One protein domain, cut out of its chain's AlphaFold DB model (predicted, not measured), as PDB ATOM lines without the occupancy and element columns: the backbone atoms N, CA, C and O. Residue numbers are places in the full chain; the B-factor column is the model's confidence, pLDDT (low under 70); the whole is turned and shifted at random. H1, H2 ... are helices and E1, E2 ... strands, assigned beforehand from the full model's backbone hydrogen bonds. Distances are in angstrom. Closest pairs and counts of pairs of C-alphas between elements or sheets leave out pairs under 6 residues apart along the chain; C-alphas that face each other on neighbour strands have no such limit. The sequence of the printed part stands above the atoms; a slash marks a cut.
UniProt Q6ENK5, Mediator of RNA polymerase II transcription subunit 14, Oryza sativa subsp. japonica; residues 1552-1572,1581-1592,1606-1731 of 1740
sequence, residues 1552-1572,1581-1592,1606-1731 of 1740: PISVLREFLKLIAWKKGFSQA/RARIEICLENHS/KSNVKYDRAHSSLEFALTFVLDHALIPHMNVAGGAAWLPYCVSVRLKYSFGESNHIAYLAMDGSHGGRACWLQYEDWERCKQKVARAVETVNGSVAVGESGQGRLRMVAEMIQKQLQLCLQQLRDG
ATOM      1  N   PRO A1552     245.567 226.090 358.986       82.03
ATOM      2  CA  PRO A1552     244.959 224.825 358.585       82.03
ATOM      3  C   PRO A1552     244.922 223.824 359.745       82.03
ATOM      4  O   PRO A1552     245.867 223.728 360.530       82.03
ATOM      5  N   ILE A1553     243.845 223.043 359.845       82.38
ATOM      6  CA  ILE A1553     243.556 222.199 361.021       82.38
ATOM      7  C   ILE A1553     244.634 221.123 361.252       82.38
ATOM      8  O   ILE A1553     244.928 220.776 362.395       82.38
ATOM      9  N   SER A1554     245.302 220.659 360.192       79.73
ATOM     10  CA  SER A1554     246.498 219.807 360.262       79.73
ATOM     11  C   SER A1554     247.673 220.467 361.002       79.73
ATOM     12  O   SER A1554     248.322 219.817 361.819       79.73
ATOM     13  N   VAL A1555     247.916 221.758 360.763       84.18
ATOM     14  CA  VAL A1555     248.974 222.553 361.407       84.18
ATOM     15  C   VAL A1555     248.566 222.932 362.830       84.18
ATOM     16  O   VAL A1555     249.346 222.749 363.763       84.18
ATOM     17  N   LEU A1556     247.321 223.382 363.033       85.52
ATOM     18  CA  LEU A1556     246.782 223.708 364.359       85.52
ATOM     19  C   LEU A1556     246.900 222.516 365.325       85.52
ATOM     20  O   LEU A1556     247.314 222.693 366.471       85.52
ATOM     21  N   ARG A1557     246.640 221.287 364.855       84.88
ATOM     22  CA  ARG A1557     246.837 220.051 365.634       84.88
ATOM     23  C   ARG A1557     248.265 219.863 366.151       84.88
ATOM     24  O   ARG A1557     248.433 219.407 367.279       84.88
ATOM     25  N   GLU A1558     249.293 220.245 365.396       83.75
ATOM     26  CA  GLU A1558     250.688 220.151 365.854       83.75
ATOM     27  C   GLU A1558     250.992 221.140 366.994       83.75
ATOM     28  O   GLU A1558     251.667 220.781 367.963       83.75
ATOM     29  N   PHE A1559     250.421 222.348 366.948       86.41
ATOM     30  CA  PHE A1559     250.492 223.299 368.063       86.41
ATOM     31  C   PHE A1559     249.685 222.829 369.279       86.41
ATOM     32  O   PHE A1559     250.162 222.952 370.409       86.41
ATOM     33  N   LEU A1560     248.512 222.219 369.079       84.43
ATOM     34  CA  LEU A1560     247.720 221.640 370.170       84.43
ATOM     35  C   LEU A1560     248.446 220.477 370.861       84.43
ATOM     36  O   LEU A1560     248.430 220.411 372.090       84.43
ATOM     37  N   LYS A1561     249.171 219.622 370.123       81.45
ATOM     38  CA  LYS A1561     250.050 218.593 370.712       81.45
ATOM     39  C   LYS A1561     251.141 219.209 371.600       81.45
ATOM     40  O   LYS A1561     251.367 218.718 372.707       81.45
ATOM     41  N   LEU A1562     251.788 220.295 371.160       81.60
ATOM     42  CA  LEU A1562     252.792 221.014 371.962       81.60
ATOM     43  C   LEU A1562     252.172 221.647 373.227       81.60
ATOM     44  O   LEU A1562     252.762 221.586 374.308       81.60
ATOM     45  N   ILE A1563     250.970 222.220 373.113       80.45
ATOM     46  CA  ILE A1563     250.223 222.822 374.230       80.45
ATOM     47  C   ILE A1563     249.788 221.761 375.255       80.45
ATOM     48  O   ILE A1563     249.958 221.970 376.460       80.45
ATOM     49  N   ALA A1564     249.270 220.616 374.802       74.98
ATOM     50  CA  ALA A1564     248.791 219.534 375.660       74.98
ATOM     51  C   ALA A1564     249.934 218.809 376.393       74.98
ATOM     52  O   ALA A1564     249.815 218.504 377.581       74.98
ATOM     53  N   TRP A1565     251.079 218.598 375.735       68.01
ATOM     54  CA  TRP A1565     252.268 217.972 376.335       68.01
ATOM     55  C   TRP A1565     252.722 218.667 377.632       68.01
ATOM     56  O   TRP A1565     253.018 218.019 378.640       68.01
ATOM     57  N   LYS A1566     252.660 220.001 377.649       61.59
ATOM     58  CA  LYS A1566     252.954 220.844 378.817       61.59
ATOM     59  C   LYS A1566     252.041 220.583 380.024       61.59
ATOM     60  O   LYS A1566     252.442 220.821 381.163       61.59
ATOM     61  N   LYS A1567     250.816 220.102 379.788       58.46
ATOM     62  CA  LYS A1567     249.839 219.740 380.824       58.46
ATOM     63  C   LYS A1567     250.222 218.419 381.498       58.46
ATOM     64  O   LYS A1567     250.248 218.357 382.724       58.46
ATOM     65  N   GLY A1568     250.634 217.417 380.713       48.94
ATOM     66  CA  GLY A1568     251.056 216.099 381.213       48.94
ATOM     67  C   GLY A1568     252.219 216.159 382.213       48.94
ATOM     68  O   GLY A1568     252.171 215.513 383.258       48.94
ATOM     69  N   PHE A1569     253.206 217.030 381.966       49.06
ATOM     70  CA  PHE A1569     254.325 217.279 382.891       49.06
ATOM     71  C   PHE A1569     253.913 217.781 384.288       49.06
ATOM     72  O   PHE A1569     254.728 217.743 385.206       49.06
ATOM     73  N   SER A1570     252.674 218.252 384.465       40.93
ATOM     74  CA  SER A1570     252.178 218.801 385.736       40.93
ATOM     75  C   SER A1570     251.399 217.789 386.591       40.93
ATOM     76  O   SER A1570     250.960 218.156 387.678       40.93
ATOM     77  N   GLN A1571     251.184 216.554 386.112       37.97
ATOM     78  CA  GLN A1571     250.218 215.618 386.717       37.97
ATOM     79  C   GLN A1571     250.761 214.194 386.965       37.97
ATOM     80  O   GLN A1571     250.093 213.401 387.622       37.97
ATOM     81  N   ALA A1572     251.962 213.858 386.478       37.39
ATOM     82  CA  ALA A1572     252.492 212.486 386.487       37.39
ATOM     83  C   ALA A1572     253.377 212.102 387.699       37.39
ATOM     84  O   ALA A1572     253.753 210.936 387.825       37.39
ATOM     85  N   ARG A1581     262.722 222.812 387.556       42.10
ATOM     86  CA  ARG A1581     262.860 222.176 386.231       42.10
ATOM     87  C   ARG A1581     262.466 223.104 385.071       42.10
ATOM     88  O   ARG A1581     261.427 223.768 385.111       42.10
ATOM     89  N   ALA A1582     263.295 223.076 384.025       52.04
ATOM     90  CA  ALA A1582     263.154 223.851 382.792       52.04
ATOM     91  C   ALA A1582     261.760 223.734 382.139       52.04
ATOM     92  O   ALA A1582     261.151 222.663 382.113       52.04
ATOM     93  N   ARG A1583     261.265 224.846 381.576       63.11
ATOM     94  CA  ARG A1583     259.937 224.956 380.938       63.11
ATOM     95  C   ARG A1583     260.059 225.463 379.506       63.11
ATOM     96  O   ARG A1583     260.790 226.416 379.267       63.11
ATOM     97  N   ILE A1584     259.269 224.898 378.594       74.71
ATOM     98  CA  ILE A1584     259.129 225.383 377.212       74.71
ATOM     99  C   ILE A1584     257.766 226.058 377.054       74.71
ATOM    100  O   ILE A1584     256.745 225.562 377.545       74.71
ATOM    101  N   GLU A1585     257.726 227.216 376.404       75.89
ATOM    102  CA  GLU A1585     256.514 228.005 376.190       75.89
ATOM    103  C   GLU A1585     256.490 228.558 374.755       75.89
ATOM    104  O   GLU A1585     257.508 229.035 374.272       75.89
ATOM    105  N   ILE A1586     255.341 228.528 374.067       84.05
ATOM    106  CA  ILE A1586     255.186 229.288 372.815       84.05
ATOM    107  C   ILE A1586     255.232 230.774 373.182       84.05
ATOM    108  O   ILE A1586     254.466 231.224 374.039       84.05
ATOM    109  N   CYS A1587     256.125 231.526 372.547       81.48
ATOM    110  CA  CYS A1587     256.251 232.963 372.734       81.48
ATOM    111  C   CYS A1587     255.140 233.663 371.939       81.48
ATOM    112  O   CYS A1587     255.258 233.879 370.734       81.48
ATOM    113  N   LEU A1588     254.029 233.975 372.611       81.30
ATOM    114  CA  LEU A1588     252.915 234.722 372.016       81.30
ATOM    115  C   LEU A1588     253.124 236.246 372.058       81.30
ATOM    116  O   LEU A1588     252.384 236.970 371.397       81.30
ATOM    117  N   GLU A1589     254.085 236.726 372.849       74.20
ATOM    118  CA  GLU A1589     254.384 238.151 373.021       74.20
ATOM    119  C   GLU A1589     255.345 238.649 371.938       74.20
ATOM    120  O   GLU A1589     256.394 238.041 371.727       74.20
ATOM    121  N   ASN A1590     255.030 239.766 371.276       69.10
ATOM    122  CA  ASN A1590     256.004 240.448 370.428       69.10
ATOM    123  C   ASN A1590     256.880 241.372 371.292       69.10
ATOM    124  O   ASN A1590     256.392 242.307 371.926       69.10
ATOM    125  N   HIS A1591     258.187 241.116 371.297       60.92
ATOM    126  CA  HIS A1591     259.189 241.885 372.038       60.92
ATOM    127  C   HIS A1591     260.072 242.767 371.130       60.92
ATOM    128  O   HIS A1591     261.176 243.137 371.529       60.92
ATOM    129  N   SER A1592     259.625 243.107 369.913       51.25
ATOM    130  CA  SER A1592     260.373 243.935 368.953       51.25
ATOM    131  C   SER A1592     260.471 245.414 369.370       51.25
ATOM    132  O   SER A1592     259.888 246.294 368.738       51.25
ATOM    133  N   LYS A1606     251.759 243.454 365.040       67.08
ATOM    134  CA  LYS A1606     251.077 243.104 366.309       67.08
ATOM    135  C   LYS A1606     251.246 241.646 366.749       67.08
ATOM    136  O   LYS A1606     251.215 241.388 367.946       67.08
ATOM    137  N   SER A1607     251.415 240.702 365.825       74.52
ATOM    138  CA  SER A1607     251.545 239.269 366.136       74.52
ATOM    139  C   SER A1607     253.014 238.835 366.197       74.52
ATOM    140  O   SER A1607     253.800 239.215 365.332       74.52
ATOM    141  N   ASN A1608     253.379 237.991 367.168       82.66
ATOM    142  CA  ASN A1608     254.684 237.307 367.181       82.66
ATOM    143  C   ASN A1608     254.669 236.001 366.361       82.66
ATOM    144  O   ASN A1608     255.716 235.434 366.054       82.66
ATOM    145  N   VAL A1609     253.472 235.527 366.001       84.75
ATOM    146  CA  VAL A1609     253.249 234.424 365.060       84.75
ATOM    147  C   VAL A1609     252.889 235.025 363.700       84.75
ATOM    148  O   VAL A1609     251.830 235.642 363.571       84.75
ATOM    149  N   LYS A1610     253.747 234.883 362.687       83.12
ATOM    150  CA  LYS A1610     253.512 235.400 361.328       83.12
ATOM    151  C   LYS A1610     253.141 234.262 360.389       83.12
ATOM    152  O   LYS A1610     253.955 233.369 360.172       83.12
ATOM    153  N   TYR A1611     251.945 234.310 359.814       84.05
ATOM    154  CA  TYR A1611     251.501 233.342 358.815       84.05
ATOM    155  C   TYR A1611     251.642 233.928 357.404       84.05
ATOM    156  O   TYR A1611     250.883 234.807 357.002       84.05
ATOM    157  N   ASP A1612     252.617 233.425 356.653       81.70
ATOM    158  CA  ASP A1612     252.794 233.676 355.227       81.70
ATOM    159  C   ASP A1612     252.028 232.613 354.428       81.70
ATOM    160  O   ASP A1612     252.464 231.471 354.261       81.70
ATOM    161  N   ARG A1613     250.853 233.006 353.934       74.91
ATOM    162  CA  ARG A1613     249.973 232.145 353.137       74.91
ATOM    163  C   ARG A1613     250.483 231.899 351.714       74.91
ATOM    164  O   ARG A1613     250.072 230.915 351.112       74.91
ATOM    165  N   ALA A1614     251.341 232.764 351.169       77.67
ATOM    166  CA  ALA A1614     251.846 232.619 349.802       77.67
ATOM    167  C   ALA A1614     252.894 231.500 349.716       77.67
ATOM    168  O   ALA A1614     252.861 230.693 348.792       77.67
ATOM    169  N   HIS A1615     253.765 231.406 350.723       79.37
ATOM    170  CA  HIS A1615     254.780 230.355 350.836       79.37
ATOM    171  C   HIS A1615     254.359 229.195 351.759       79.37
ATOM    172  O   HIS A1615     255.203 228.391 352.148       79.37
ATOM    173  N   SER A1616     253.078 229.130 352.156       82.00
ATOM    174  CA  SER A1616     252.524 228.167 353.129       82.00
ATOM    175  C   SER A1616     253.419 227.979 354.363       82.00
ATOM    176  O   SER A1616     253.769 226.862 354.740       82.00
ATOM    177  N   SER A1617     253.853 229.084 354.977       85.18
ATOM    178  CA  SER A1617     254.863 229.064 356.038       85.18
ATOM    179  C   SER A1617     254.531 229.956 357.228       85.18
ATOM    180  O   SER A1617     253.804 230.941 357.126       85.18
ATOM    181  N   LEU A1618     255.031 229.565 358.397       88.95
ATOM    182  CA  LEU A1618     254.619 230.093 359.689       88.95
ATOM    183  C   LEU A1618     255.841 230.369 360.566       88.95
ATOM    184  O   LEU A1618     256.500 229.438 361.027       88.95
ATOM    185  N   GLU A1619     256.131 231.638 360.822       89.28
ATOM    186  CA  GLU A1619     257.196 232.053 361.737       89.28
ATOM    187  C   GLU A1619     256.632 232.231 363.150       89.28
ATOM    188  O   GLU A1619     255.573 232.829 363.336       89.28
ATOM    189  N   PHE A1620     257.329 231.713 364.155       90.18
ATOM    190  CA  PHE A1620     256.959 231.810 365.571       90.18
ATOM    191  C   PHE A1620     258.214 231.650 366.440       90.18
ATOM    192  O   PHE A1620     259.290 231.325 365.936       90.18
ATOM    193  N   ALA A1621     258.099 231.845 367.755       86.81
ATOM    194  CA  ALA A1621     259.201 231.591 368.681       86.81
ATOM    195  C   ALA A1621     258.805 230.695 369.865       86.81
ATOM    196  O   ALA A1621     257.652 230.670 370.302       86.81
ATOM    197  N   LEU A1622     259.787 229.961 370.388       87.23
ATOM    198  CA  LEU A1622     259.696 229.123 371.581       87.23
ATOM    199  C   LEU A1622     260.628 229.679 372.662       87.23
ATOM    200  O   LEU A1622     261.831 229.796 372.441       87.23
ATOM    201  N   THR A1623     260.085 229.980 373.840       82.24
ATOM    202  CA  THR A1623     260.845 230.422 375.013       82.24
ATOM    203  C   THR A1623     261.161 229.237 375.919       82.24
ATOM    204  O   THR A1623     260.266 228.515 376.361       82.24
ATOM    205  N   PHE A1624     262.441 229.073 376.234       82.12
ATOM    206  CA  PHE A1624     263.013 228.057 377.106       82.12
ATOM    207  C   PHE A1624     263.468 228.716 378.412       82.12
ATOM    208  O   PHE A1624     264.355 229.570 378.405       82.12
ATOM    209  N   VAL A1625     262.869 228.319 379.533       75.76
ATOM    210  CA  VAL A1625     263.310 228.703 380.882       75.76
ATOM    211  C   VAL A1625     264.457 227.784 381.291       75.76
ATOM    212  O   VAL A1625     264.288 226.563 381.296       75.76
ATOM    213  N   LEU A1626     265.606 228.365 381.628       73.40
ATOM    214  CA  LEU A1626     266.809 227.637 382.025       73.40
ATOM    215  C   LEU A1626     266.689 227.144 383.482       73.40
ATOM    216  O   LEU A1626     266.039 227.784 384.309       73.40
ATOM    217  N   ASP A1627     267.296 225.997 383.802       68.18
ATOM    218  CA  ASP A1627     267.223 225.420 385.153       68.18
ATOM    219  C   ASP A1627     268.197 226.132 386.102       68.18
ATOM    220  O   ASP A1627     269.408 226.137 385.878       68.18
ATOM    221  N   HIS A1628     267.675 226.710 387.186       64.27
ATOM    222  CA  HIS A1628     268.455 227.509 388.133       64.27
ATOM    223  C   HIS A1628     269.551 226.697 388.863       64.27
ATOM    224  O   HIS A1628     270.490 227.291 389.391       64.27
ATOM    225  N   ALA A1629     269.480 225.359 388.864       64.20
ATOM    226  CA  ALA A1629     270.514 224.481 389.422       64.20
ATOM    227  C   ALA A1629     271.721 224.239 388.484       64.20
ATOM    228  O   ALA A1629     272.707 223.622 388.902       64.20
ATOM    229  N   LEU A1630     271.654 224.704 387.230       61.93
ATOM    230  CA  LEU A1630     272.732 224.629 386.230       61.93
ATOM    231  C   LEU A1630     273.386 225.991 385.935       61.93
ATOM    232  O   LEU A1630     274.276 226.071 385.094       61.93
ATOM    233  N   ILE A1631     272.947 227.061 386.603       62.27
ATOM    234  CA  ILE A1631     273.381 228.434 386.325       62.27
ATOM    235  C   ILE A1631     274.463 228.851 387.335       62.27
ATOM    236  O   ILE A1631     274.227 228.731 388.540       62.27
ATOM    237  N   PRO A1632     275.633 229.354 386.890       56.37
ATOM    238  CA  PRO A1632     276.654 229.870 387.799       56.37
ATOM    239  C   PRO A1632     276.142 231.099 388.565       56.37
ATOM    240  O   PRO A1632     275.358 231.892 388.043       56.37
ATOM    241  N   HIS A1633     276.592 231.278 389.812       54.67
ATOM    242  CA  HIS A1633     276.138 232.358 390.698       54.67
ATOM    243  C   HIS A1633     276.584 233.755 390.217       54.67
ATOM    244  O   HIS A1633     277.563 234.312 390.706       54.67
ATOM    245  N   MET A1634     275.837 234.343 389.280       51.42
ATOM    246  CA  MET A1634     276.052 235.701 388.777       51.42
ATOM    247  C   MET A1634     275.019 236.677 389.343       51.42
ATOM    248  O   MET A1634     273.811 236.463 389.253       51.42
ATOM    249  N   ASN A1635     275.495 237.787 389.909       43.89
ATOM    250  CA  ASN A1635     274.666 238.753 390.632       43.89
ATOM    251  C   ASN A1635     274.056 239.814 389.687       43.89
ATOM    252  O   ASN A1635     274.346 241.004 389.791       43.89
ATOM    253  N   VAL A1636     273.260 239.371 388.703       41.79
ATOM    254  CA  VAL A1636     272.732 240.211 387.606       41.79
ATOM    255  C   VAL A1636     271.517 241.037 388.062       41.79
ATOM    256  O   VAL A1636     270.376 240.783 387.680       41.79
ATOM    257  N   ALA A1637     271.768 242.038 388.905       34.69
ATOM    258  CA  ALA A1637     270.768 242.974 389.413       34.69
ATOM    259  C   ALA A1637     270.734 244.280 388.589       34.69
ATOM    260  O   ALA A1637     271.221 245.318 389.030       34.69
ATOM    261  N   GLY A1638     270.160 244.240 387.381       30.84
ATOM    262  CA  GLY A1638     269.976 245.438 386.553       30.84
ATOM    263  C   GLY A1638     269.369 245.165 385.173       30.84
ATOM    264  O   GLY A1638     269.488 244.062 384.648       30.84
ATOM    265  N   GLY A1639     268.742 246.191 384.587       30.71
ATOM    266  CA  GLY A1639     268.207 246.176 383.218       30.71
ATOM    267  C   GLY A1639     266.742 245.726 383.103       30.71
ATOM    268  O   GLY A1639     266.392 244.588 383.404       30.71
ATOM    269  N   ALA A1640     265.873 246.615 382.612       29.48
ATOM    270  CA  ALA A1640     264.461 246.316 382.360       29.48
ATOM    271  C   ALA A1640     264.263 245.633 380.992       29.48
ATOM    272  O   ALA A1640     263.818 246.255 380.032       29.48
ATOM    273  N   ALA A1641     264.586 244.343 380.910       33.83
ATOM    274  CA  ALA A1641     264.286 243.504 379.751       33.83
ATOM    275  C   ALA A1641     263.976 242.061 380.189       33.83
ATOM    276  O   ALA A1641     264.447 241.631 381.236       33.83
ATOM    277  N   TRP A1642     263.196 241.341 379.370       45.59
ATOM    278  CA  TRP A1642     262.985 239.876 379.308       45.59
ATOM    279  C   TRP A1642     263.355 238.987 380.527       45.59
ATOM    280  O   TRP A1642     264.510 238.906 380.936       45.59
ATOM    281  N   LEU A1643     262.359 238.215 381.001       51.74
ATOM    282  CA  LEU A1643     262.432 237.054 381.920       51.74
ATOM    283  C   LEU A1643     263.852 236.620 382.365       51.74
ATOM    284  O   LEU A1643     264.604 236.125 381.519       51.74
ATOM    285  N   PRO A1644     264.228 236.684 383.659       52.53
ATOM    286  CA  PRO A1644     265.535 236.194 384.098       52.53
ATOM    287  C   PRO A1644     265.722 234.715 383.725       52.53
ATOM    288  O   PRO A1644     264.813 233.903 383.899       52.53
ATOM    289  N   TYR A1645     266.907 234.390 383.201       65.97
ATOM    290  CA  TYR A1645     267.319 233.036 382.809       65.97
ATOM    291  C   TYR A1645     266.412 232.358 381.766       65.97
ATOM    292  O   TYR A1645     265.936 231.240 381.964       65.97
ATOM    293  N   CYS A1646     266.167 233.029 380.636       71.55
ATOM    294  CA  CYS A1646     265.379 232.486 379.524       71.55
ATOM    295  C   CYS A1646     266.064 232.692 378.164       71.55
ATOM    296  O   CYS A1646     266.781 233.670 377.961       71.55
ATOM    297  N   VAL A1647     265.805 231.789 377.216       79.66
ATOM    298  CA  VAL A1647     266.261 231.869 375.818       79.66
ATOM    299  C   VAL A1647     265.057 231.702 374.897       79.66
ATOM    300  O   VAL A1647     264.292 230.760 375.062       79.66
ATOM    301  N   SER A1648     264.879 232.600 373.933       83.88
ATOM    302  CA  SER A1648     263.868 232.490 372.879       83.88
ATOM    303  C   SER A1648     264.517 231.986 371.592       83.88
ATOM    304  O   SER A1648     265.572 232.483 371.209       83.88
ATOM    305  N   VAL A1649     263.911 231.005 370.924       87.51
ATOM    306  CA  VAL A1649     264.363 230.460 369.633       87.51
ATOM    307  C   VAL A1649     263.254 230.657 368.609       87.51
ATOM    308  O   VAL A1649     262.142 230.165 368.799       87.51
ATOM    309  N   ARG A1650     263.546 231.380 367.527       89.67
ATOM    310  CA  ARG A1650     262.614 231.661 366.430       89.67
ATOM    311  C   ARG A1650     262.757 230.604 365.340       89.67
ATOM    312  O   ARG A1650     263.869 230.309 364.904       89.67
ATOM    313  N   LEU A1651     261.628 230.055 364.910       90.38
ATOM    314  CA  LEU A1651     261.515 228.947 363.966       90.38
ATOM    315  C   LEU A1651     260.538 229.312 362.841       90.38
ATOM    316  O   LEU A1651     259.607 230.091 363.055       90.38
ATOM    317  N   LYS A1652     260.725 228.708 361.665       89.93
ATOM    318  CA  LYS A1652     259.810 228.783 360.520       89.93
ATOM    319  C   LYS A1652     259.297 227.389 360.180       89.93
ATOM    320  O   LYS A1652     260.074 226.549 359.739       89.93
ATOM    321  N   TYR A1653     258.011 227.139 360.409       88.38
ATOM    322  CA  TYR A1653     257.318 225.902 360.042       88.38
ATOM    323  C   TYR A1653     256.617 226.114 358.700       88.38
ATOM    324  O   TYR A1653     255.621 226.831 358.625       88.38
ATOM    325  N   SER A1654     257.135 225.512 357.639       86.81
ATOM    326  CA  SER A1654     256.500 225.487 356.321       86.81
ATOM    327  C   SER A1654     255.719 224.190 356.143       86.81
ATOM    328  O   SER A1654     256.115 223.152 356.676       86.81
ATOM    329  N   PHE A1655     254.619 224.237 355.397       81.67
ATOM    330  CA  PHE A1655     253.726 223.103 355.189       81.67
ATOM    331  C   PHE A1655     253.186 223.025 353.759       81.67
ATOM    332  O   PHE A1655     253.187 224.006 353.022       81.67
ATOM    333  N   GLY A1656     252.721 221.841 353.363       76.13
ATOM    334  CA  GLY A1656     252.269 221.551 352.001       76.13
ATOM    335  C   GLY A1656     252.840 220.217 351.539       76.13
ATOM    336  O   GLY A1656     252.743 219.229 352.262       76.13
ATOM    337  N   GLU A1657     253.473 220.197 350.367       67.80
ATOM    338  CA  GLU A1657     254.140 219.003 349.821       67.80
ATOM    339  C   GLU A1657     255.303 218.515 350.704       67.80
ATOM    340  O   GLU A1657     255.537 217.314 350.820       67.80
ATOM    341  N   SER A1658     256.013 219.431 351.378       69.51
ATOM    342  CA  SER A1658     257.105 219.105 352.306       69.51
ATOM    343  C   SER A1658     257.045 219.939 353.595       69.51
ATOM    344  O   SER A1658     257.498 221.082 353.662       69.51
ATOM    345  N   ASN A1659     256.496 219.339 354.658       77.91
ATOM    346  CA  ASN A1659     256.428 219.966 355.982       77.91
ATOM    347  C   ASN A1659     257.832 220.057 356.616       77.91
ATOM    348  O   ASN A1659     258.355 219.036 357.074       77.91
ATOM    349  N   HIS A1660     258.421 221.254 356.683       82.95
ATOM    350  CA  HIS A1660     259.794 221.485 357.155       82.95
ATOM    351  C   HIS A1660     259.881 222.598 358.209       82.95
ATOM    352  O   HIS A1660     259.081 223.530 358.216       82.95
ATOM    353  N   ILE A1661     260.860 222.502 359.111       86.46
ATOM    354  CA  ILE A1661     261.064 223.422 360.236       86.46
ATOM    355  C   ILE A1661     262.477 224.003 360.155       86.46
ATOM    356  O   ILE A1661     263.449 223.310 360.439       86.46
ATOM    357  N   ALA A1662     262.608 225.270 359.770       87.39
ATOM    358  CA  ALA A1662     263.891 225.971 359.729       87.39
ATOM    359  C   ALA A1662     264.141 226.774 361.016       87.39
ATOM    360  O   ALA A1662     263.212 227.310 361.627       87.39
ATOM    361  N   TYR A1663     265.408 226.893 361.411       90.40
ATOM    362  CA  TYR A1663     265.857 227.833 362.438       90.40
ATOM    363  C   TYR A1663     265.996 229.239 361.832       90.40
ATOM    364  O   TYR A1663     266.525 229.380 360.732       90.40
ATOM    365  N   LEU A1664     265.542 230.277 362.544       88.19
ATOM    366  CA  LEU A1664     265.681 231.679 362.119       88.19
ATOM    367  C   LEU A1664     266.629 232.480 363.021       88.19
ATOM    368  O   LEU A1664     267.517 233.171 362.530       88.19
ATOM    369  N   ALA A1665     266.422 232.436 364.340       87.05
ATOM    370  CA  ALA A1665     267.158 233.262 365.297       87.05
ATOM    371  C   ALA A1665     267.107 232.675 366.714       87.05
ATOM    372  O   ALA A1665     266.267 231.827 367.018       87.05
ATOM    373  N   MET A1666     267.967 233.173 367.603       85.72
ATOM    374  CA  MET A1666     267.946 232.833 369.023       85.72
ATOM    375  C   MET A1666     268.435 234.015 369.863       85.72
ATOM    376  O   MET A1666     269.576 234.464 369.720       85.72
ATOM    377  N   ASP A1667     267.557 234.469 370.754       76.80
ATOM    378  CA  ASP A1667     267.684 235.674 371.568       76.80
ATOM    379  C   ASP A1667     267.687 235.280 373.054       76.80
ATOM    380  O   ASP A1667     266.741 234.670 373.558       76.80
ATOM    381  N   GLY A1668     268.767 235.584 373.770       67.01
ATOM    382  CA  GLY A1668     268.913 235.264 375.193       67.01
ATOM    383  C   GLY A1668     268.545 236.452 376.074       67.01
ATOM    384  O   GLY A1668     268.941 237.579 375.783       67.01
ATOM    385  N   SER A1669     267.835 236.204 377.175       65.74
ATOM    386  CA  SER A1669     267.430 237.265 378.098       65.74
ATOM    387  C   SER A1669     268.613 237.875 378.863       65.74
ATOM    388  O   SER A1669     269.729 237.369 378.794       65.74
ATOM    389  N   HIS A1670     268.408 238.939 379.645       58.21
ATOM    390  CA  HIS A1670     269.517 239.612 380.337       58.21
ATOM    391  C   HIS A1670     270.153 238.711 381.411       58.21
ATOM    392  O   HIS A1670     271.345 238.816 381.674       58.21
ATOM    393  N   GLY A1671     269.381 237.781 381.985       54.58
ATOM    394  CA  GLY A1671     269.929 236.652 382.745       54.58
ATOM    395  C   GLY A1671     270.285 235.450 381.860       54.58
ATOM    396  O   GLY A1671     271.264 234.772 382.128       54.58
ATOM    397  N   GLY A1672     269.512 235.190 380.798       57.90
ATOM    398  CA  GLY A1672     269.700 234.051 379.893       57.90
ATOM    399  C   GLY A1672     271.006 234.105 379.106       57.90
ATOM    400  O   GLY A1672     271.858 233.248 379.298       57.90
ATOM    401  N   ARG A1673     271.212 235.127 378.265       67.92
ATOM    402  CA  ARG A1673     272.475 235.343 377.536       67.92
ATOM    403  C   ARG A1673     273.663 235.460 378.494       67.92
ATOM    404  O   ARG A1673     274.733 234.971 378.163       67.92
ATOM    405  N   ALA A1674     273.472 236.047 379.678       63.50
ATOM    406  CA  ALA A1674     274.526 236.179 380.687       63.50
ATOM    407  C   ALA A1674     275.004 234.841 381.286       63.50
ATOM    408  O   ALA A1674     276.099 234.810 381.837       63.50
ATOM    409  N   CYS A1675     274.265 233.732 381.137       66.02
ATOM    410  CA  CYS A1675     274.799 232.400 381.450       66.02
ATOM    411  C   CYS A1675     276.011 232.036 380.569       66.02
ATOM    412  O   CYS A1675     276.872 231.274 381.001       66.02
ATOM    413  N   TRP A1676     276.100 232.597 379.357       71.35
ATOM    414  CA  TRP A1676     277.229 232.445 378.442       71.35
ATOM    415  C   TRP A1676     278.173 233.650 378.578       71.35
ATOM    416  O   TRP A1676     278.032 234.653 377.879       71.35
ATOM    417  N   LEU A1677     279.141 233.543 379.497       66.47
ATOM    418  CA  LEU A1677     280.150 234.580 379.772       66.47
ATOM    419  C   LEU A1677     280.956 234.986 378.526       66.47
ATOM    420  O   LEU A1677     281.273 236.161 378.352       66.47
ATOM    421  N   GLN A1678     281.278 234.023 377.659       71.40
ATOM    422  CA  GLN A1678     281.959 234.268 376.391       71.40
ATOM    423  C   GLN A1678     280.955 234.338 375.237       71.40
ATOM    424  O   GLN A1678     280.078 233.482 375.096       71.40
ATOM    425  N   TYR A1679     281.135 235.326 374.356       79.32
ATOM    426  CA  TYR A1679     280.335 235.453 373.135       79.32
ATOM    427  C   TYR A1679     280.472 234.218 372.226       79.32
ATOM    428  O   TYR A1679     279.488 233.774 371.637       79.32
ATOM    429  N   GLU A1680     281.659 233.610 372.186       79.63
ATOM    430  CA  GLU A1680     281.909 232.377 371.439       79.63
ATOM    431  C   GLU A1680     281.045 231.207 371.913       79.63
ATOM    432  O   GLU A1680     280.500 230.493 371.077       79.63
ATOM    433  N   ASP A1681     280.856 231.016 373.223       81.80
ATOM    434  CA  ASP A1681     280.013 229.929 373.731       81.80
ATOM    435  C   ASP A1681     278.525 230.165 373.450       81.80
ATOM    436  O   ASP A1681     277.784 229.207 373.227       81.80
ATOM    437  N   TRP A1682     278.086 231.426 373.394       84.51
ATOM    438  CA  TRP A1682     276.730 231.791 372.972       84.51
ATOM    439  C   TRP A1682     276.490 231.475 371.486       84.51
ATOM    440  O   TRP A1682     275.503 230.819 371.148       84.51
ATOM    441  N   GLU A1683     277.405 231.855 370.590       86.50
ATOM    442  CA  GLU A1683     277.287 231.526 369.159       86.50
ATOM    443  C   GLU A1683     277.508 230.021 368.887       86.50
ATOM    444  O   GLU A1683     276.801 229.422 368.076       86.50
ATOM    445  N   ARG A1684     278.387 229.352 369.642       84.85
ATOM    446  CA  ARG A1684     278.557 227.886 369.641       84.85
ATOM    447  C   ARG A1684     277.290 227.170 370.128       84.85
ATOM    448  O   ARG A1684     276.957 226.107 369.606       84.85
ATOM    449  N   CYS A1685     276.560 227.747 371.085       85.50
ATOM    450  CA  CYS A1685     275.248 227.270 371.525       85.50
ATOM    451  C   CYS A1685     274.201 227.427 370.409       85.50
ATOM    452  O   CYS A1685     273.560 226.444 370.039       85.50
ATOM    453  N   LYS A1686     274.104 228.609 369.779       88.05
ATOM    454  CA  LYS A1686     273.242 228.841 368.604       88.05
ATOM    455  C   LYS A1686     273.508 227.847 367.473       88.05
ATOM    456  O   LYS A1686     272.573 227.240 366.971       88.05
ATOM    457  N   GLN A1687     274.771 227.622 367.105       87.56
ATOM    458  CA  GLN A1687     275.150 226.665 366.053       87.56
ATOM    459  C   GLN A1687     274.828 225.205 366.403       87.56
ATOM    460  O   GLN A1687     274.678 224.378 365.501       87.56
ATOM    461  N   LYS A1688     274.760 224.850 367.693       87.82
ATOM    462  CA  LYS A1688     274.268 223.540 368.145       87.82
ATOM    463  C   LYS A1688     272.738 223.477 368.059       87.82
ATOM    464  O   LYS A1688     272.209 222.490 367.565       87.82
ATOM    465  N   VAL A1689     272.037 224.536 368.474       88.60
ATOM    466  CA  VAL A1689     270.568 224.647 368.403       88.60
ATOM    467  C   VAL A1689     270.057 224.652 366.956       88.60
ATOM    468  O   VAL A1689     269.101 223.942 366.667       88.60
ATOM    469  N   ALA A1690     270.706 225.370 366.036       89.00
ATOM    470  CA  ALA A1690     270.346 225.385 364.614       89.00
ATOM    471  C   ALA A1690     270.444 223.982 363.989       89.00
ATOM    472  O   ALA A1690     269.454 223.468 363.470       89.00
ATOM    473  N   ARG A1691     271.584 223.296 364.170       85.50
ATOM    474  CA  ARG A1691     271.757 221.899 363.732       85.50
ATOM    475  C   ARG A1691     270.740 220.949 364.372       85.50
ATOM    476  O   ARG A1691     270.231 220.061 363.701       85.50
ATOM    477  N   ALA A1692     270.404 221.150 365.647       84.89
ATOM    478  CA  ALA A1692     269.390 220.366 366.355       84.89
ATOM    479  C   ALA A1692     267.947 220.588 365.849       84.89
ATOM    480  O   ALA A1692     267.079 219.759 366.119       84.89
ATOM    481  N   VAL A1693     267.678 221.681 365.126       86.43
ATOM    482  CA  VAL A1693     266.424 221.894 364.383       86.43
ATOM    483  C   VAL A1693     266.493 221.186 363.027       86.43
ATOM    484  O   VAL A1693     265.573 220.452 362.668       86.43
ATOM    485  N   GLU A1694     267.598 221.357 362.299       83.07
ATOM    486  CA  GLU A1694     267.809 220.789 360.961       83.07
ATOM    487  C   GLU A1694     267.738 219.254 360.942       83.07
ATOM    488  O   GLU A1694     267.107 218.684 360.049       83.07
ATOM    489  N   THR A1695     268.301 218.567 361.946       79.29
ATOM    490  CA  THR A1695     268.270 217.093 362.023       79.29
ATOM    491  C   THR A1695     266.859 216.505 362.114       79.29
ATOM    492  O   THR A1695     266.646 215.375 361.674       79.29
ATOM    493  N   VAL A1696     265.872 217.254 362.618       73.54
ATOM    494  CA  VAL A1696     264.478 216.779 362.707       73.54
ATOM    495  C   VAL A1696     263.777 216.808 361.340       73.54
ATOM    496  O   VAL A1696     262.834 216.047 361.131       73.54
ATOM    497  N   ASN A1697     264.258 217.602 360.374       73.85
ATOM    498  CA  ASN A1697     263.719 217.599 359.007       73.85
ATOM    499  C   ASN A1697     264.135 216.355 358.209       73.85
ATOM    500  O   ASN A1697     263.360 215.875 357.386       73.85
ATOM    501  N   GLY A1698     265.345 215.834 358.448       59.98
ATOM    502  CA  GLY A1698     265.869 214.658 357.745       59.98
ATOM    503  C   GLY A1698     265.322 213.320 358.256       59.98
ATOM    504  O   GLY A1698     265.384 212.320 357.545       59.98
ATOM    505  N   SER A1699     264.773 213.279 359.474       55.47
ATOM    506  CA  SER A1699     264.331 212.033 360.111       55.47
ATOM    507  C   SER A1699     262.901 211.643 359.714       55.47
ATOM    508  O   SER A1699     261.945 211.819 360.472       55.47
ATOM    509  N   VAL A1700     262.745 211.066 358.519       42.56
ATOM    510  CA  VAL A1700     261.513 210.360 358.110       42.56
ATOM    511  C   VAL A1700     261.542 208.926 358.665       42.56
ATOM    512  O   VAL A1700     261.546 207.946 357.928       42.56
ATOM    513  N   ALA A1701     261.611 208.808 359.994       39.59
ATOM    514  CA  ALA A1701     261.668 207.533 360.704       39.59
ATOM    515  C   ALA A1701     260.277 207.111 361.210       39.59
ATOM    516  O   ALA A1701     259.648 207.797 362.019       39.59
ATOM    517  N   VAL A1702     259.804 205.965 360.718       34.85
ATOM    518  CA  VAL A1702     258.560 205.297 361.131       34.85
ATOM    519  C   VAL A1702     258.621 204.940 362.625       34.85
ATOM    520  O   VAL A1702     259.638 204.442 363.097       34.85
ATOM    521  N   GLY A1703     257.538 205.177 363.379       36.69
ATOM    522  CA  GLY A1703     257.470 204.809 364.801       36.69
ATOM    523  C   GLY A1703     256.337 205.488 365.575       36.69
ATOM    524  O   GLY A1703     255.262 204.921 365.753       36.69
ATOM    525  N   GLU A1704     256.559 206.714 366.052       37.96
ATOM    526  CA  GLU A1704     255.692 207.355 367.055       37.96
ATOM    527  C   GLU A1704     254.657 208.339 366.473       37.96
ATOM    528  O   GLU A1704     254.675 209.541 366.746       37.96
ATOM    529  N   SER A1705     253.687 207.830 365.710       42.06
ATOM    530  CA  SER A1705     252.657 208.629 365.009       42.06
ATOM    531  C   SER A1705     251.777 209.542 365.891       42.06
ATOM    532  O   SER A1705     251.088 210.426 365.375       42.06
ATOM    533  N   GLY A1706     251.809 209.385 367.221       54.97
ATOM    534  CA  GLY A1706     251.141 210.278 368.173       54.97
ATOM    535  C   GLY A1706     251.915 211.561 368.522       54.97
ATOM    536  O   GLY A1706     251.296 212.558 368.904       54.97
ATOM    537  N   GLN A1707     253.248 211.577 368.396       58.09
ATOM    538  CA  GLN A1707     254.084 212.698 368.843       58.09
ATOM    539  C   GLN A1707     254.308 213.707 367.703       58.09
ATOM    540  O   GLN A1707     254.810 213.367 366.638       58.09
ATOM    541  N   GLY A1708     253.900 214.966 367.900       68.80
ATOM    542  CA  GLY A1708     254.002 215.998 366.858       68.80
ATOM    543  C   GLY A1708     255.451 216.387 366.537       68.80
ATOM    544  O   GLY A1708     256.279 216.491 367.443       68.80
ATOM    545  N   ARG A1709     255.749 216.694 365.267       77.52
ATOM    546  CA  ARG A1709     257.077 217.147 364.802       77.52
ATOM    547  C   ARG A1709     257.557 218.364 365.589       77.52
ATOM    548  O   ARG A1709     258.708 218.424 366.015       77.52
ATOM    549  N   LEU A1710     256.643 219.298 365.852       81.04
ATOM    550  CA  LEU A1710     256.920 220.506 366.627       81.04
ATOM    551  C   LEU A1710     257.336 220.198 368.081       81.04
ATOM    552  O   LEU A1710     258.178 220.897 368.644       81.04
ATOM    553  N   ARG A1711     256.791 219.130 368.680       81.58
ATOM    554  CA  ARG A1711     257.197 218.653 370.009       81.58
ATOM    555  C   ARG A1711     258.597 218.035 369.971       81.58
ATOM    556  O   ARG A1711     259.390 218.338 370.855       81.58
ATOM    557  N   MET A1712     258.925 217.240 368.949       81.21
ATOM    558  CA  MET A1712     260.269 216.661 368.802       81.21
ATOM    559  C   MET A1712     261.352 217.745 368.677       81.21
ATOM    560  O   MET A1712     262.365 217.669 369.369       81.21
ATOM    561  N   VAL A1713     261.109 218.799 367.886       85.09
ATOM    562  CA  VAL A1713     262.009 219.968 367.814       85.09
ATOM    563  C   VAL A1713     262.143 220.652 369.180       85.09
ATOM    564  O   VAL A1713     263.258 220.927 369.620       85.09
ATOM    565  N   ALA A1714     261.035 220.885 369.887       84.43
ATOM    566  CA  ALA A1714     261.059 221.514 371.209       84.43
ATOM    567  C   ALA A1714     261.855 220.693 372.248       84.43
ATOM    568  O   ALA A1714     262.674 221.254 372.979       84.43
ATOM    569  N   GLU A1715     261.678 219.368 372.283       83.17
ATOM    570  CA  GLU A1715     262.458 218.467 373.141       83.17
ATOM    571  C   GLU A1715     263.946 218.436 372.767       83.17
ATOM    572  O   GLU A1715     264.801 218.413 373.655       83.17
ATOM    573  N   MET A1716     264.277 218.463 371.471       84.94
ATOM    574  CA  MET A1716     265.667 218.461 371.010       84.94
ATOM    575  C   MET A1716     266.388 219.767 371.373       84.94
ATOM    576  O   MET A1716     267.490 219.722 371.924       84.94
ATOM    577  N   ILE A1717     265.754 220.927 371.163       86.88
ATOM    578  CA  ILE A1717     266.312 222.227 371.569       86.88
ATOM    579  C   ILE A1717     266.509 222.277 373.093       86.88
ATOM    580  O   ILE A1717     267.555 222.735 373.552       86.88
ATOM    581  N   GLN A1718     265.562 221.765 373.890       84.20
ATOM    582  CA  GLN A1718     265.710 221.713 375.351       84.20
ATOM    583  C   GLN A1718     266.919 220.873 375.774       84.20
ATOM    584  O   GLN A1718     267.738 221.355 376.560       84.20
ATOM    585  N   LYS A1719     267.063 219.655 375.232       84.50
ATOM    586  CA  LYS A1719     268.236 218.797 375.477       84.50
ATOM    587  C   LYS A1719     269.524 219.518 375.075       84.50
ATOM    588  O   LYS A1719     270.489 219.524 375.835       84.50
ATOM    589  N   GLN A1720     269.529 220.193 373.925       85.48
ATOM    590  CA  GLN A1720     270.716 220.875 373.420       85.48
ATOM    591  C   GLN A1720     271.113 222.108 374.249       85.48
ATOM    592  O   GLN A1720     272.309 222.327 374.463       85.48
ATOM    593  N   LEU A1721     270.145 222.878 374.760       84.08
ATOM    594  CA  LEU A1721     270.377 223.983 375.699       84.08
ATOM    595  C   LEU A1721     270.885 223.473 377.055       84.08
ATOM    596  O   LEU A1721     271.844 224.029 377.589       84.08
ATOM    597  N   GLN A1722     270.303 222.392 377.588       83.00
ATOM    598  CA  GLN A1722     270.766 221.759 378.830       83.00
ATOM    599  C   GLN A1722     272.203 221.235 378.701       83.00
ATOM    600  O   GLN A1722     273.018 221.507 379.577       83.00
ATOM    601  N   LEU A1723     272.549 220.588 377.582       83.13
ATOM    602  CA  LEU A1723     273.923 220.161 377.290       83.13
ATOM    603  C   LEU A1723     274.900 221.342 377.193       83.13
ATOM    604  O   LEU A1723     276.039 221.218 377.634       83.13
ATOM    605  N   CYS A1724     274.482 222.499 376.663       82.73
ATOM    606  CA  CYS A1724     275.344 223.685 376.627       82.73
ATOM    607  C   CYS A1724     275.541 224.315 378.016       82.73
ATOM    608  O   CYS A1724     276.656 224.723 378.329       82.73
ATOM    609  N   LEU A1725     274.506 224.357 378.865       78.27
ATOM    610  CA  LEU A1725     274.645 224.791 380.263       78.27
ATOM    611  C   LEU A1725     275.513 223.830 381.080       78.27
ATOM    612  O   LEU A1725     276.340 224.268 381.873       78.27
ATOM    613  N   GLN A1726     275.369 222.523 380.863       77.71
ATOM    614  CA  GLN A1726     276.213 221.541 381.528       77.71
ATOM    615  C   GLN A1726     277.677 221.656 381.070       77.71
ATOM    616  O   GLN A1726     278.572 221.629 381.904       77.71
ATOM    617  N   GLN A1727     277.939 221.904 379.784       74.98
ATOM    618  CA  GLN A1727     279.297 222.161 379.279       74.98
ATOM    619  C   GLN A1727     279.923 223.462 379.820       74.98
ATOM    620  O   GLN A1727     281.141 223.527 379.945       74.98
ATOM    621  N   LEU A1728     279.119 224.469 380.187       72.19
ATOM    622  CA  LEU A1728     279.595 225.656 380.918       72.19
ATOM    623  C   LEU A1728     279.933 225.354 382.389       72.19
ATOM    624  O   LEU A1728     280.790 226.019 382.966       72.19
ATOM    625  N   ARG A1729     279.257 224.375 383.004       66.96
ATOM    626  CA  ARG A1729     279.489 223.952 384.395       66.96
ATOM    627  C   ARG A1729     280.684 223.009 384.532       66.96
ATOM    628  O   ARG A1729     281.473 223.165 385.457       66.96
ATOM    629  N   ASP A1730     280.808 222.061 383.609       62.76
ATOM    630  CA  ASP A1730     281.783 220.967 383.650       62.76
ATOM    631  C   ASP A1730     283.103 221.346 382.925       62.76
ATOM    632  O   ASP A1730     283.884 220.487 382.513       62.76
ATOM    633  N   GLY A1731     283.357 222.657 382.765       51.46
ATOM    634  CA  GLY A1731     284.605 223.224 382.245       51.46
ATOM    635  C   GLY A1731     285.829 222.891 383.123       51.46
ATOM    636  O   GLY A1731     285.687 222.587 384.310       51.46
TER     637      GLY A1731
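Overview. This is residues 1552 to 1572, 1581 to 1592 and 1606 to 1731 of the 1740 residues of the protein "Mediator of RNA polymerase II transcription subunit 14" of Oryza sativa subsp. japonica (UniProt Q6ENK5). A strongly twisted antiparallel sheet has two long helices, H2 and H3, side by side over one face as a helical hairpin, while a third helix, H1, meets the beginning of H3 and only grazes the sheet, mostly at E1. A long loop runs from E3 to E4, and residues 1699 to 1705 stick out between H2 and H3. The printed part has 159 residues, in the order H1 E1 E2 E3 E4 E5 H2 H3, of mixed class; the sheet is branched at E3. It is compact, with a radius of gyration of the C-alphas of 16.2 A and spans of 48 by 37 by 34 A.

Along the chain. Find C-alpha 1553 at (243.556, 222.199, 361.021); from there H1 runs 22.4 A to residue 1568. After a cut come E1, residues 1583 to 1587, and, after another, E2, residues 1610 to 1612. E3, residues 1617 to 1625, starts at C-alpha (254.863, 229.064, 356.038) and is 26.2 A long. E4 covers residues 1646 to 1654, 25.8 A, and E5 residues 1660 to 1668, 24.5 A. H2, residues 1679 to 1698, is 29.6 A long; H3, residues 1709 to 1729, runs 30.5 A to C-alpha 1729 at (279.489, 223.952, 384.395).

Arrangement. Look first at E3: E1, beside residues 1621 to 1625, and E2, beside residues 1617 to 1619, lie on one side of it, and E4 on the other side. N 1585 and O 1623 are 2.9 A apart for E1 and E3, N 1610 and O 1619 2.8 A for E2 and E3, N 1622 and O 1649 2.8 A for E3 and E4, and N 1652 and O 1662 2.9 A for E4 and E5, each within hydrogen-bond range. E2 E3 E4 E5 form a meander, each strand the antiparallel neighbour of the one before. H2 is on the sheet at a height of 9.2 A, over E4 and E5, along the strands at 16 degrees to E5 on the local plane; its closest C-alphas to E5 are those of Ala 1690 and Tyr 1663, 5.6 A. H3 is on the same face. H2 and H3 touch at Val 1689 and Ile 1717, C-alphas 5.8 A apart, at a shallow tilt of 28 degrees, opposite ways. H1, with residues 1558 to 1562 alone, touches H3, closest at the C-alphas of Leu 1562 and Arg 1711, 5.4 A, at a steep tilt of 46 degrees, the same way. H1 and H2 are apart. Every O i to N i+4 pair is within hydrogen-bond range in H3, but 9 of 12 in H1 and 12 of 16 in H2.

Size, cuts and confidence. The farthest C-alphas, those of Asn 1635 and Glu 1657, are 49.8 A apart. Residues 1573 to 1580 and 1593 to 1605 are not printed; the gaps are 14.2 A from C-alpha 1572 to 1581 and 9.7 A from 1592 to 1606. Of the links printed whole, E3 to E4 is long, with 20 residues. The mean pLDDT of the printed part is 71.8; 59 residues are under 70, among them 1627 to 1645 and 1698 to 1708.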